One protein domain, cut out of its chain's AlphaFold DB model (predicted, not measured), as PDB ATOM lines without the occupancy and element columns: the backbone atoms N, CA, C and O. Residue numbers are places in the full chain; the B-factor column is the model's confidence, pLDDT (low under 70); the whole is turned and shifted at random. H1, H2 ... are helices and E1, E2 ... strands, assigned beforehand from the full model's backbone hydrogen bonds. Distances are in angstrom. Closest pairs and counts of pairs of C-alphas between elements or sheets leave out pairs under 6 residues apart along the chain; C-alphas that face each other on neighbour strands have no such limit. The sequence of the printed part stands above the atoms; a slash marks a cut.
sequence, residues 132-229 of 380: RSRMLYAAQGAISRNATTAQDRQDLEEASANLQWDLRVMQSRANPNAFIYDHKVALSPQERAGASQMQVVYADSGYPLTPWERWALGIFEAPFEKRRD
ATOM      1  N   ARG A 132     -21.976  36.753   3.379       92.00
ATOM      2  CA  ARG A 132     -22.852  37.882   3.009       92.00
ATOM      3  C   ARG A 132     -22.519  39.129   3.824       92.00
ATOM      4  O   ARG A 132     -22.449  40.207   3.249       92.00
ATOM      5  N   SER A 133     -22.227  38.973   5.113       89.75
ATOM      6  CA  SER A 133     -21.759  40.049   5.986       89.75
ATOM      7  C   SER A 133     -20.448  40.657   5.485       89.75
ATOM      8  O   SER A 133     -20.369  41.876   5.366       89.75
ATOM      9  N   ARG A 134     -19.447  39.848   5.103       86.88
ATOM     10  CA  ARG A 134     -18.196  40.353   4.498       86.88
ATOM     11  C   ARG A 134     -18.453  41.142   3.211       86.88
ATOM     12  O   ARG A 134     -17.861  42.200   3.016       86.88
ATOM     13  N   MET A 135     -19.372  40.673   2.364       87.50
ATOM     14  CA  MET A 135     -19.730  41.352   1.112       87.50
ATOM     15  C   MET A 135     -20.408  42.712   1.318       87.50
ATOM     16  O   MET A 135     -20.315  43.551   0.429       87.50
ATOM     17  N   LEU A 136     -21.024  42.975   2.479       85.00
ATOM     18  CA  LEU A 136     -21.588  44.297   2.785       85.00
ATOM     19  C   LEU A 136     -20.533  45.395   2.948       85.00
ATOM     20  O   LEU A 136     -20.837  46.560   2.717       85.00
ATOM     21  N   TYR A 137     -19.312  45.027   3.338       81.75
ATOM     22  CA  TYR A 137     -18.191  45.956   3.515       81.75
ATOM     23  C   TYR A 137     -17.210  45.931   2.337       81.75
ATOM     24  O   TYR A 137     -16.198  46.630   2.356       81.75
ATOM     25  N   ALA A 138     -17.471  45.097   1.330       84.94
ATOM     26  CA  ALA A 138     -16.646  45.023   0.139       84.94
ATOM     27  C   ALA A 138     -16.902  46.227  -0.783       84.94
ATOM     28  O   ALA A 138     -17.934  46.893  -0.702       84.94
ATOM     29  N   ALA A 139     -15.956  46.499  -1.684       86.94
ATOM     30  CA  ALA A 139     -16.116  47.548  -2.685       86.94
ATOM     31  C   ALA A 139     -17.335  47.285  -3.593       86.94
ATOM     32  O   ALA A 139     -17.691  46.131  -3.857       86.94
ATOM     33  N   GLN A 140     -17.939  48.361  -4.110       87.75
ATOM     34  CA  GLN A 140     -19.043  48.276  -5.071       87.75
ATOM     35  C   GLN A 140     -18.682  47.333  -6.229       87.75
ATOM     36  O   GLN A 140     -17.575  47.380  -6.765       87.75
ATOM     37  N   GLY A 141     -19.618  46.455  -6.598       89.62
ATOM     38  CA  GLY A 141     -19.420  45.454  -7.650       89.62
ATOM     39  C   GLY A 141     -18.683  44.183  -7.208       89.62
ATOM     40  O   GLY A 141     -18.532  43.264  -8.007       89.62
ATOM     41  N   ALA A 142     -18.252  44.053  -5.946       90.81
ATOM     42  CA  ALA A 142     -17.587  42.831  -5.476       90.81
ATOM     43  C   ALA A 142     -18.479  41.580  -5.592       90.81
ATOM     44  O   ALA A 142     -18.000  40.520  -6.001       90.81
ATOM     45  N   ILE A 143     -19.779  41.705  -5.291       90.00
ATOM     46  CA  ILE A 143     -20.741  40.592  -5.352       90.00
ATOM     47  C   ILE A 143     -20.980  40.092  -6.786       90.00
ATOM     48  O   ILE A 143     -21.192  38.895  -7.004       90.00
ATOM     49  N   SER A 144     -20.884  41.005  -7.754       93.81
ATOM     50  CA  SER A 144     -21.172  40.817  -9.177       93.81
ATOM     51  C   SER A 144     -19.907  40.775 -10.044       93.81
ATOM     52  O   SER A 144     -19.998  40.713 -11.269       93.81
ATOM     53  N   ARG A 145     -18.710  40.760  -9.442       92.88
ATOM     54  CA  ARG A 145     -17.426  40.896 -10.159       92.88
ATOM     55  C   ARG A 145     -17.185  39.855 -11.250       92.88
ATOM     56  O   ARG A 145     -16.444  40.112 -12.190       92.88
ATOM     57  N   ASN A 146     -17.772  38.670 -11.090       94.56
ATOM     58  CA  ASN A 146     -17.647  37.563 -12.031       94.56
ATOM     59  C   ASN A 146     -18.838  37.472 -13.001       94.56
ATOM     60  O   ASN A 146     -18.810  36.605 -13.872       94.56
ATOM     61  N   ALA A 147     -19.872  38.309 -12.841       94.81
ATOM     62  CA  ALA A 147     -21.076  38.275 -13.663       94.81
ATOM     63  C   ALA A 147     -20.719  38.447 -15.142       94.81
ATOM     64  O   ALA A 147     -20.001  39.380 -15.520       94.81
ATOM     65  N   THR A 148     -21.215  37.528 -15.964       92.38
ATOM     66  CA  THR A 148     -20.910  37.451 -17.397       92.38
ATOM     67  C   THR A 148     -21.885  38.252 -18.243       92.38
ATOM     68  O   THR A 148     -21.514  38.718 -19.318       92.38
ATOM     69  N   THR A 149     -23.100  38.479 -17.741       93.69
ATOM     70  CA  THR A 149     -24.108  39.314 -18.394       93.69
ATOM     71  C   THR A 149     -24.394  40.584 -17.590       93.69
ATOM     72  O   THR A 149     -24.188  40.652 -16.375       93.69
ATOM     73  N   ALA A 150     -24.879  41.624 -18.274       95.00
ATOM     74  CA  ALA A 150     -25.328  42.847 -17.609       95.00
ATOM     75  C   ALA A 150     -26.535  42.588 -16.690       95.00
ATOM     76  O   ALA A 150     -26.636  43.214 -15.638       95.00
ATOM     77  N   GLN A 151     -27.405  41.645 -17.072       94.94
ATOM     78  CA  GLN A 151     -28.570  41.241 -16.289       94.94
ATOM     79  C   GLN A 151     -28.134  40.569 -14.982       94.94
ATOM     80  O   GLN A 151     -28.470  41.083 -13.923       94.94
ATOM     81  N   ASP A 152     -27.250  39.566 -15.034       95.62
ATOM     82  CA  ASP A 152     -26.696  38.931 -13.825       95.62
ATOM     83  C   ASP A 152     -26.055  39.940 -12.868       95.62
ATOM     84  O   ASP A 152     -26.215  39.849 -11.651       95.62
ATOM     85  N   ARG A 153     -25.309  40.911 -13.415       96.56
ATOM     86  CA  ARG A 153     -24.695  41.972 -12.610       96.56
ATOM     87  C   ARG A 153     -25.757  42.788 -11.881       96.56
ATOM     88  O   ARG A 153     -25.636  42.965 -10.672       96.56
ATOM     89  N   GLN A 154     -26.772  43.250 -12.610       96.19
ATOM     90  CA  GLN A 154     -27.884  44.016 -12.051       96.19
ATOM     91  C   GLN A 154     -28.608  43.219 -10.967       96.19
ATOM     92  O   GLN A 154     -28.830  43.734  -9.875       96.19
ATOM     93  N   ASP A 155     -28.919  41.954 -11.242       95.94
ATOM     94  CA  ASP A 155     -29.697  41.119 -10.337       95.94
ATOM     95  C   ASP A 155     -28.947  40.811  -9.034       95.94
ATOM     96  O   ASP A 155     -29.527  40.879  -7.950       95.94
ATOM     97  N   LEU A 156     -27.644  40.521  -9.114       96.12
ATOM     98  CA  LEU A 156     -26.804  40.305  -7.932       96.12
ATOM     99  C   LEU A 156     -26.649  41.577  -7.088       96.12
ATOM    100  O   LEU A 156     -26.620  41.499  -5.858       96.12
ATOM    101  N   GLU A 157     -26.531  42.739  -7.732       95.56
ATOM    102  CA  GLU A 157     -26.398  44.026  -7.045       95.56
ATOM    103  C   GLU A 157     -27.703  44.444  -6.363       95.56
ATOM    104  O   GLU A 157     -27.679  44.800  -5.184       95.56
ATOM    105  N   GLU A 158     -28.845  44.326  -7.045       95.06
ATOM    106  CA  GLU A 158     -30.163  44.613  -6.468       95.06
ATOM    107  C   GLU A 158     -30.500  43.666  -5.318       95.06
ATOM    108  O   GLU A 158     -30.941  44.111  -4.260       95.06
ATOM    109  N   ALA A 159     -30.221  42.370  -5.467       94.69
ATOM    110  CA  ALA A 159     -30.458  41.412  -4.395       94.69
ATOM    111  C   ALA A 159     -29.530  41.671  -3.187       94.69
ATOM    112  O   ALA A 159     -29.936  41.548  -2.029       94.69
ATOM    113  N   SER A 160     -28.290  42.119  -3.424       95.00
ATOM    114  CA  SER A 160     -27.403  42.580  -2.349       95.00
ATOM    115  C   SER A 160     -27.909  43.856  -1.668       95.00
ATOM    116  O   SER A 160     -27.810  43.958  -0.444       95.00
ATOM    117  N   ALA A 161     -28.462  44.808  -2.421       94.50
ATOM    118  CA  ALA A 161     -29.073  46.013  -1.864       94.50
ATOM    119  C   ALA A 161     -30.327  45.680  -1.039       94.50
ATOM    120  O   ALA A 161     -30.501  46.209   0.056       94.50
ATOM    121  N   ASN A 162     -31.161  44.747  -1.503       94.44
ATOM    122  CA  ASN A 162     -32.331  44.277  -0.762       94.44
ATOM    123  C   ASN A 162     -31.945  43.653   0.591       94.44
ATOM    124  O   ASN A 162     -32.530  44.010   1.610       94.44
ATOM    125  N   LEU A 163     -30.894  42.822   0.638       95.25
ATOM    126  CA  LEU A 163     -30.358  42.289   1.901       95.25
ATOM    127  C   LEU A 163     -29.907  43.403   2.864       95.25
ATOM    128  O   LEU A 163     -30.093  43.280   4.073       95.25
ATOM    129  N   GLN A 164     -29.311  44.486   2.352       95.25
ATOM    130  CA  GLN A 164     -28.921  45.634   3.184       95.25
ATOM    131  C   GLN A 164     -30.138  46.345   3.779       95.25
ATOM    132  O   GLN A 164     -30.102  46.743   4.944       95.25
ATOM    133  N   TRP A 165     -31.204  46.503   2.999       96.25
ATOM    134  CA  TRP A 165     -32.445  47.102   3.481       96.25
ATOM    135  C   TRP A 165     -33.171  46.209   4.482       96.25
ATOM    136  O   TRP A 165     -33.601  46.712   5.517       96.25
ATOM    137  N   ASP A 166     -33.225  44.899   4.241       96.50
ATOM    138  CA  ASP A 166     -33.742  43.934   5.216       96.50
ATOM    139  C   ASP A 166     -33.003  44.053   6.557       96.50
ATOM    140  O   ASP A 166     -33.635  44.126   7.610       96.50
ATOM    141  N   LEU A 167     -31.667  44.138   6.523       96.31
ATOM    142  CA  LEU A 167     -30.850  44.289   7.727       96.31
ATOM    143  C   LEU A 167     -31.181  45.584   8.484       96.31
ATOM    144  O   LEU A 167     -31.320  45.550   9.705       96.31
ATOM    145  N   ARG A 168     -31.358  46.708   7.775       95.31
ATOM    146  CA  ARG A 168     -31.765  47.988   8.387       95.31
ATOM    147  C   ARG A 168     -33.138  47.887   9.046       95.31
ATOM    148  O   ARG A 168     -33.290  48.292  10.193       95.31
ATOM    149  N   VAL A 169     -34.120  47.297   8.361       95.88
ATOM    150  CA  VAL A 169     -35.467  47.105   8.920       95.88
ATOM    151  C   VAL A 169     -35.422  46.198  10.152       95.88
ATOM    152  O   VAL A 169     -36.064  46.502  11.158       95.88
ATOM    153  N   MET A 170     -34.625  45.128  10.126       96.00
ATOM    154  CA  MET A 170     -34.416  44.262  11.290       96.00
ATOM    155  C   MET A 170     -33.768  44.998  12.468       96.00
ATOM    156  O   MET A 170     -34.192  44.797  13.604       96.00
ATOM    157  N   GLN A 171     -32.786  45.869  12.219       95.06
ATOM    158  CA  GLN A 171     -32.171  46.709  13.253       95.06
ATOM    159  C   GLN A 171     -33.185  47.679  13.869       95.06
ATOM    160  O   GLN A 171     -33.248  47.807  15.091       95.06
ATOM    161  N   SER A 172     -34.033  48.302  13.048       93.38
ATOM    162  CA  SER A 172     -35.124  49.150  13.537       93.38
ATOM    163  C   SER A 172     -36.134  48.345  14.362       93.38
ATOM    164  O   SER A 172     -36.515  48.777  15.443       93.38
ATOM    165  N   ARG A 173     -36.500  47.129  13.931       93.81
ATOM    166  CA  ARG A 173     -37.370  46.211  14.699       93.81
ATOM    167  C   ARG A 173     -36.731  45.706  16.000       93.81
ATOM    168  O   ARG A 173     -37.454  45.326  16.916       93.81
ATOM    169  N   ALA A 174     -35.402  45.673  16.093       92.00
ATOM    170  CA  ALA A 174     -34.674  45.297  17.307       92.00
ATOM    171  C   ALA A 174     -34.508  46.458  18.302       92.00
ATOM    172  O   ALA A 174     -34.241  46.219  19.480       92.00
ATOM    173  N   ASN A 175     -34.634  47.707  17.843       89.12
ATOM    174  CA  ASN A 175     -34.387  48.892  18.653       89.12
ATOM    175  C   ASN A 175     -35.629  49.269  19.487       89.12
ATOM    176  O   ASN A 175     -36.633  49.689  18.909       89.12
ATOM    177  N   PRO A 176     -35.564  49.232  20.833       82.44
ATOM    178  CA  PRO A 176     -36.701  49.576  21.690       82.44
ATOM    179  C   PRO A 176     -37.190  51.021  21.525       82.44
ATOM    180  O   PRO A 176     -38.339  51.315  21.838       82.44
ATOM    181  N   ASN A 177     -36.343  51.913  21.004       84.06
ATOM    182  CA  ASN A 177     -36.661  53.327  20.800       84.06
ATOM    183  C   ASN A 177     -37.222  53.636  19.400       84.06
ATOM    184  O   ASN A 177     -37.544  54.788  19.125       84.06
ATOM    185  N   ALA A 178     -37.303  52.653  18.499       80.88
ATOM    186  CA  ALA A 178     -37.772  52.858  17.123       80.88
ATOM    187  C   ALA A 178     -39.291  52.656  16.951       80.88
ATOM    188  O   ALA A 178     -39.810  52.762  15.837       80.88
ATOM    189  N   PHE A 179     -40.005  52.344  18.036       82.88
ATOM    190  CA  PHE A 179     -41.419  51.991  17.998       82.88
ATOM    191  C   PHE A 179     -42.334  53.206  18.157       82.88
ATOM    192  O   PHE A 179     -42.083  54.078  18.985       82.88
ATOM    193  N   ILE A 180     -43.437  53.226  17.404       76.56
ATOM    194  CA  ILE A 180     -44.500  54.234  17.561       76.56
ATOM    195  C   ILE A 180     -45.592  53.729  18.515       76.56
ATOM    196  O   ILE A 180     -46.011  54.451  19.414       76.56
ATOM    197  N   TYR A 181     -46.060  52.491  18.320       73.00
ATOM    198  CA  TYR A 181     -47.067  51.818  19.150       73.00
ATOM    199  C   TYR A 181     -46.986  50.304  18.928       73.00
ATOM    200  O   TYR A 181     -46.828  49.887  17.783       73.00
ATOM    201  N   ASP A 182     -47.111  49.498  19.987       75.56
ATOM    202  CA  ASP A 182     -47.216  48.026  19.908       75.56
ATOM    203  C   ASP A 182     -46.152  47.388  18.988       75.56
ATOM    204  O   ASP A 182     -46.449  46.666  18.042       75.56
ATOM    205  N   HIS A 183     -44.886  47.774  19.206       78.31
ATOM    206  CA  HIS A 183     -43.708  47.337  18.439       78.31
ATOM    207  C   HIS A 183     -43.684  47.680  16.937       78.31
ATOM    208  O   HIS A 183     -42.797  47.226  16.210       78.31
ATOM    209  N   LYS A 184     -44.604  48.518  16.447       87.81
ATOM    210  CA  LYS A 184     -44.619  48.973  15.049       87.81
ATOM    211  C   LYS A 184     -43.533  50.004  14.783       87.81
ATOM    212  O   LYS A 184     -43.394  50.970  15.537       87.81
ATOM    213  N   VAL A 185     -42.820  49.836  13.673       88.88
ATOM    214  CA  VAL A 185     -41.732  50.725  13.239       88.88
ATOM    215  C   VAL A 185     -42.213  51.603  12.082       88.88
ATOM    216  O   VAL A 185     -42.722  51.093  11.085       88.88
ATOM    217  N   ALA A 186     -42.015  52.922  12.169       89.31
ATOM    218  CA  ALA A 186     -42.201  53.796  11.007       89.31
ATOM    219  C   ALA A 186     -41.042  53.633  10.027       89.31
ATOM    220  O   ALA A 186     -39.956  54.164  10.241       89.31
ATOM    221  N   LEU A 187     -41.305  52.937   8.925       91.88
ATOM    222  CA  LEU A 187     -40.366  52.842   7.815       91.88
ATOM    223  C   LEU A 187     -40.447  54.072   6.908       91.88
ATOM    224  O   LEU A 187     -41.536  54.472   6.477       91.88
ATOM    225  N   SER A 188     -39.282  54.618   6.568       92.50
ATOM    226  CA  SER A 188     -39.118  55.633   5.524       92.50
ATOM    227  C   SER A 188     -39.540  55.102   4.143       92.50
ATOM    228  O   SER A 188     -39.557  53.885   3.916       92.50
ATOM    229  N   PRO A 189     -39.839  55.985   3.170       93.06
ATOM    230  CA  PRO A 189     -40.124  55.565   1.797       93.06
ATOM    231  C   PRO A 189     -39.019  54.687   1.185       93.06
ATOM    232  O   PRO A 189     -39.319  53.740   0.464       93.06
ATOM    233  N   GLN A 190     -37.752  54.966   1.505       92.12
ATOM    234  CA  GLN A 190     -36.597  54.212   1.017       92.12
ATOM    235  C   GLN A 190     -36.529  52.811   1.629       92.12
ATOM    236  O   GLN A 190     -36.304  51.849   0.901       92.12
ATOM    237  N   GLU A 191     -36.773  52.671   2.935       93.50
ATOM    238  CA  GLU A 191     -36.819  51.355   3.588       93.50
ATOM    239  C   GLU A 191     -37.959  50.501   3.032       93.50
ATOM    240  O   GLU A 191     -37.751  49.329   2.730       93.50
ATOM    241  N   ARG A 192     -39.143  51.092   2.821       92.56
ATOM    242  CA  ARG A 192     -40.290  50.384   2.224       92.56
ATOM    243  C   ARG A 192     -40.034  49.940   0.790       92.56
ATOM    244  O   ARG A 192     -40.487  48.870   0.399       92.56
ATOM    245  N   ALA A 193     -39.356  50.770   0.001       90.25
ATOM    246  CA  ALA A 193     -39.040  50.451  -1.385       90.25
ATOM    247  C   ALA A 193     -37.913  49.415  -1.502       90.25
ATOM    248  O   ALA A 193     -37.927  48.596  -2.415       90.25
ATOM    249  N   GLY A 194     -36.934  49.474  -0.597       92.62
ATOM    250  CA  GLY A 194     -35.718  48.675  -0.675       92.62
ATOM    251  C   GLY A 194     -35.785  47.319   0.025       92.62
ATOM    252  O   GLY A 194     -35.138  46.379  -0.438       92.62
ATOM    253  N   ALA A 195     -36.529  47.203   1.129       95.19
ATOM    254  CA  ALA A 195     -36.627  45.966   1.900       95.19
ATOM    255  C   ALA A 195     -37.575  44.953   1.247       95.19
ATOM    256  O   ALA A 195     -38.437  45.287   0.432       95.19
ATOM    257  N   SER A 196     -37.415  43.685   1.610       94.62
ATOM    258  CA  SER A 196     -38.337  42.629   1.208       94.62
ATOM    259  C   SER A 196     -39.739  42.876   1.774       94.62
ATOM    260  O   SER A 196     -39.916  43.415   2.870       94.62
ATOM    261  N   GLN A 197     -40.758  42.435   1.030       93.50
ATOM    262  CA  GLN A 197     -42.159  42.600   1.418       93.50
ATOM    263  C   GLN A 197     -42.437  42.036   2.820       93.50
ATOM    264  O   GLN A 197     -43.158  42.658   3.596       93.50
ATOM    265  N   MET A 198     -41.842  40.893   3.171       93.44
ATOM    266  CA  MET A 198     -41.968  40.295   4.503       93.44
ATOM    267  C   MET A 198     -41.413  41.193   5.611       93.44
ATOM    268  O   MET A 198     -42.087  41.369   6.623       93.44
ATOM    269  N   GLN A 199     -40.238  41.806   5.429       95.75
ATOM    270  CA  GLN A 199     -39.677  42.716   6.436       95.75
ATOM    271  C   GLN A 199     -40.550  43.960   6.633       95.75
ATOM    272  O   GLN A 199     -40.773  44.375   7.772       95.75
ATOM    273  N   VAL A 200     -41.104  44.507   5.545       95.12
ATOM    274  CA  VAL A 200     -42.055  45.628   5.606       95.12
ATOM    275  C   VAL A 200     -43.317  45.232   6.376       95.12
ATOM    276  O   VAL A 200     -43.708  45.927   7.312       95.12
ATOM    277  N   VAL A 201     -43.918  44.083   6.047       93.69
ATOM    278  CA  VAL A 201     -45.122  43.577   6.732       93.69
ATOM    279  C   VAL A 201     -44.855  43.322   8.215       93.69
ATOM    280  O   VAL A 201     -45.695  43.653   9.056       93.69
ATOM    281  N   TYR A 202     -43.692  42.766   8.559       94.62
ATOM    282  CA  TYR A 202     -43.316  42.526   9.949       94.62
ATOM    283  C   TYR A 202     -43.139  43.823  10.739       94.62
ATOM    284  O   TYR A 202     -43.632  43.910  11.863       94.62
ATOM    285  N   ALA A 203     -42.510  44.839  10.150       94.25
ATOM    286  CA  ALA A 203     -42.373  46.157  10.765       94.25
ATOM    287  C   ALA A 203     -43.730  46.854  10.978       94.25
ATOM    288  O   ALA A 203     -43.987  47.369  12.068       94.25
ATOM    289  N   ASP A 204     -44.613  46.823   9.975       93.06
ATOM    290  CA  ASP A 204     -45.938  47.464  10.022       93.06
ATOM    291  C   ASP A 204     -46.896  46.791  11.015       93.06
ATOM    292  O   ASP A 204     -47.760  47.442  11.611       93.06
ATOM    293  N   SER A 205     -46.740  45.480  11.200       92.62
ATOM    294  CA  SER A 205     -47.584  44.680  12.092       92.62
ATOM    295  C   SER A 205     -47.020  44.557  13.510       92.62
ATOM    296  O   SER A 205     -47.673  43.952  14.351       92.62
ATOM    297  N   GLY A 206     -45.828  45.098  13.779       91.44
ATOM    298  CA  GLY A 206     -45.185  45.000  15.092       91.44
ATOM    299  C   GLY A 206     -44.663  43.601  15.432       91.44
ATOM    300  O   GLY A 206     -44.514  43.263  16.603       91.44
ATOM    301  N   TYR A 207     -44.372  42.764  14.427       90.81
ATOM    302  CA  TYR A 207     -43.815  41.434  14.676       90.81
ATOM    303  C   TYR A 207     -42.385  41.550  15.230       90.81
ATOM    304  O   TYR A 207     -41.503  42.089  14.539       90.81
ATOM    305  N   PRO A 208     -42.101  40.995  16.426       88.44
ATOM    306  CA  PRO A 208     -40.746  40.974  16.959       88.44
ATOM    307  C   PRO A 208     -39.838  40.140  16.054       88.44
ATOM    308  O   PRO A 208     -40.315  39.324  15.259       88.44
ATOM    309  N   LEU A 209     -38.520  40.316  16.179       92.31
ATOM    310  CA  LEU A 209     -37.588  39.449  15.462       92.31
ATOM    311  C   LEU A 209     -37.869  37.978  15.804       92.31
ATOM    312  O   LEU A 209     -38.028  37.614  16.973       92.31
ATOM    313  N   THR A 210     -37.893  37.115  14.801       91.31
ATOM    314  CA  THR A 210     -37.880  35.666  15.009       91.31
ATOM    315  C   THR A 210     -36.533  35.252  15.615       91.31
ATOM    316  O   THR A 210     -35.541  35.988  15.517       91.31
ATOM    317  N   PRO A 211     -36.423  34.076  16.252       89.88
ATOM    318  CA  PRO A 211     -35.127  33.658  16.761       89.88
ATOM    319  C   PRO A 211     -34.106  33.355  15.643       89.88
ATOM    320  O   PRO A 211     -32.914  33.551  15.873       89.88
ATOM    321  N   TRP A 212     -34.545  33.004  14.423       91.00
ATOM    322  CA  TRP A 212     -33.670  32.942  13.240       91.00
ATOM    323  C   TRP A 212     -33.142  34.326  12.840       91.00
ATOM    324  O   TRP A 212     -31.938  34.493  12.657       91.00
ATOM    325  N   GLU A 213     -34.021  35.332  12.768       94.62
ATOM    326  CA  GLU A 213     -33.640  36.724  12.491       94.62
ATOM    327  C   GLU A 213     -32.656  37.253  13.539       94.62
ATOM    328  O   GLU A 213     -31.640  37.837  13.172       94.62
ATOM    329  N   ARG A 214     -32.892  36.998  14.835       94.31
ATOM    330  CA  ARG A 214     -31.953  37.376  15.910       94.31
ATOM    331  C   ARG A 214     -30.591  36.705  15.755       94.31
ATOM    332  O   ARG A 214     -29.562  37.358  15.916       94.31
ATOM    333  N   TRP A 215     -30.576  35.407  15.458       93.06
ATOM    334  CA  TRP A 215     -29.338  34.660  15.250       93.06
ATOM    335  C   TRP A 215     -28.554  35.183  14.042       93.06
ATOM    336  O   TRP A 215     -27.346  35.401  14.144       93.06
ATOM    337  N   ALA A 216     -29.240  35.435  12.926       94.62
ATOM    338  CA  ALA A 216     -28.634  36.009  11.735       94.62
ATOM    339  C   ALA A 216     -28.122  37.432  12.002       94.62
ATOM    340  O   ALA A 216     -26.962  37.713  11.713       94.62
ATOM    341  N   LEU A 217     -28.926  38.298  12.627       95.06
ATOM    342  CA  LEU A 217     -28.536  39.665  12.988       95.06
ATOM    343  C   LEU A 217     -27.236  39.680  13.804       95.06
ATOM    344  O   LEU A 217     -26.300  40.392  13.446       95.06
ATOM    345  N   GLY A 218     -27.112  38.800  14.803       92.62
ATOM    346  CA  GLY A 218     -25.886  38.667  15.598       92.62
ATOM    347  C   GLY A 218     -24.638  38.292  14.782       92.62
ATOM    348  O   GLY A 218     -23.531  38.696  15.137       92.62
ATOM    349  N   ILE A 219     -24.784  37.565  13.667       91.25
ATOM    350  CA  ILE A 219     -23.675  37.279  12.736       91.25
ATOM    351  C   ILE A 219     -23.269  38.548  11.973       91.25
ATOM    352  O   ILE A 219     -22.075  38.806  11.809       91.25
ATOM    353  N   PHE A 220     -24.240  39.347  11.521       92.44
ATOM    354  CA  PHE A 220     -23.979  40.591  10.790       92.44
ATOM    355  C   PHE A 220     -23.425  41.711  11.687       92.44
ATOM    356  O   PHE A 220     -22.642  42.537  11.210       92.44
ATOM    357  N   GLU A 221     -23.768  41.718  12.975       90.12
ATOM    358  CA  GLU A 221     -23.325  42.720  13.956       90.12
ATOM    359  C   GLU A 221     -21.990  42.381  14.644       90.12
ATOM    360  O   GLU A 221     -21.353  43.268  15.212       90.12
ATOM    361  N   ALA A 222     -21.518  41.131  14.571       82.88
ATOM    362  CA  ALA A 222     -20.264  40.704  15.203       82.88
ATOM    363  C   ALA A 222     -19.069  41.607  14.807       82.88
ATOM    364  O   ALA A 222     -18.943  41.941  13.637       82.88
ATOM    365  N   PRO A 223     -18.142  42.001  15.702       72.25
ATOM    366  CA  PRO A 223     -17.066  42.953  15.380       72.25
ATOM    367  C   PRO A 223     -16.216  42.578  14.151       72.25
ATOM    368  O   PRO A 223     -15.863  41.416  13.970       72.25
ATOM    369  N   PHE A 224     -15.847  43.563  13.318       61.69
ATOM    370  CA  PHE A 224     -15.077  43.372  12.070       61.69
ATOM    371  C   PHE A 224     -13.720  42.677  12.256       61.69
ATOM    372  O   PHE A 224     -13.292  41.912  11.399       61.69
ATOM    373  N   GLU A 225     -13.063  42.863  13.397       58.75
ATOM    374  CA  GLU A 225     -11.802  42.186  13.729       58.75
ATOM    375  C   GLU A 225     -11.963  40.668  13.870       58.75
ATOM    376  O   GLU A 225     -11.096  39.920  13.436       58.75
ATOM    377  N   LYS A 226     -13.125  40.193  14.337       55.47
ATOM    378  CA  LYS A 226     -13.461  38.760  14.362       55.47
ATOM    379  C   LYS A 226     -13.810  38.198  12.974       55.47
ATOM    380  O   LYS A 226     -14.078  37.006  12.860       55.47
ATOM    381  N   ARG A 227     -13.843  39.039  11.929       61.53
ATOM    382  CA  ARG A 227     -14.233  38.670  10.553       61.53
ATOM    383  C   ARG A 227     -13.045  38.485   9.597       61.53
ATOM    384  O   ARG A 227     -13.283  38.075   8.463       61.53
ATOM    385  N   ARG A 228     -11.805  38.803  10.010       53.94
ATOM    386  CA  ARG A 228     -10.640  38.935   9.106       53.94
ATOM    387  C   ARG A 228      -9.710  37.719   8.984       53.94
ATOM    388  O   ARG A 228      -9.031  37.633   7.969       53.94
ATOM    389  N   ASP A 229      -9.699  36.779   9.929       49.41
ATOM    390  CA  ASP A 229      -8.539  35.875  10.057       49.41
ATOM    391  C   ASP A 229      -8.637  34.468   9.427       49.41
ATOM    392  O   ASP A 229      -7.610  33.796   9.392       49.41
TER     393      ASP A 229
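This is residues 132 to 229 of the 380 residues of the protein "DUF2235 domain-containing protein" of Cupriavidus sp. SK-4 (UniProt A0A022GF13). One long helix, H2, is the spine of this model, and the shorter helices H3, H4 and H5 pack on its residues 161 to 173, H5 crossing it. H1 lies near H2 and H5, while E1 and H6 lie farthest from the mean of the C-alphas. The printed part has 98 residues in the order H1 H2 E1 H3 H4 H5 H6, mostly helix. It is only just compact, close to loose, with a radius of gyration of the C-alphas of 15.0 A and spans of 46 by 33 by 19 A.

Find C-alpha 132 at (-22.852, 37.882, 3.009), where H1 begins and runs to 136. H2, residues 150 to 174, covers 36.2 A from C-alpha 150 at (-25.328, 42.847, -17.609). Then come E1, 179 to 181, 5.8 A; H3, 189 to 194, 8.5 A; H4, 197 to 205, 12.2 A; H5, 211 to 221, 15.1 A; and H6, 224 to 227, ending at C-alpha 227 at (-14.233, 38.670, 10.553).

Begin at the hub, H2. Its residues 161 to 169 touch H3, closest C-alphas Trp 165 and Gly 194, 5.5 A, at a steep tilt of 54 degrees, opposite ways. Its residues 166 to 173 touch H4, closest C-alphas Asp 166 and Gln 199, 6.2 A, at a shallow tilt of 18 degrees, the same way. Its residues 167 to 171 touch H5, closest C-alphas Leu 167 and Leu 217, 7.4 A, only just about perpendicular at 73 degrees. H1 is close to H5 but not clearly touching, closest C-alphas Ser 133 and Phe 220, 5.3 A. H2 and H6 are apart. E1 pairs with no named strand, but is antiparallel to residues 184 to 185. In H1 to H5 every O i to N i+4 pair is within hydrogen-bond range; H6 is too short for one.

Look to the C-alphas of Thr 148 and Tyr 181, the two farthest apart, 47.2 A. The printed part has no cut. The link from H1 to H2 is long, 13 residues. Residues 224 to 229 are under 70 in pLDDT; the mean of the printed part is 89.1.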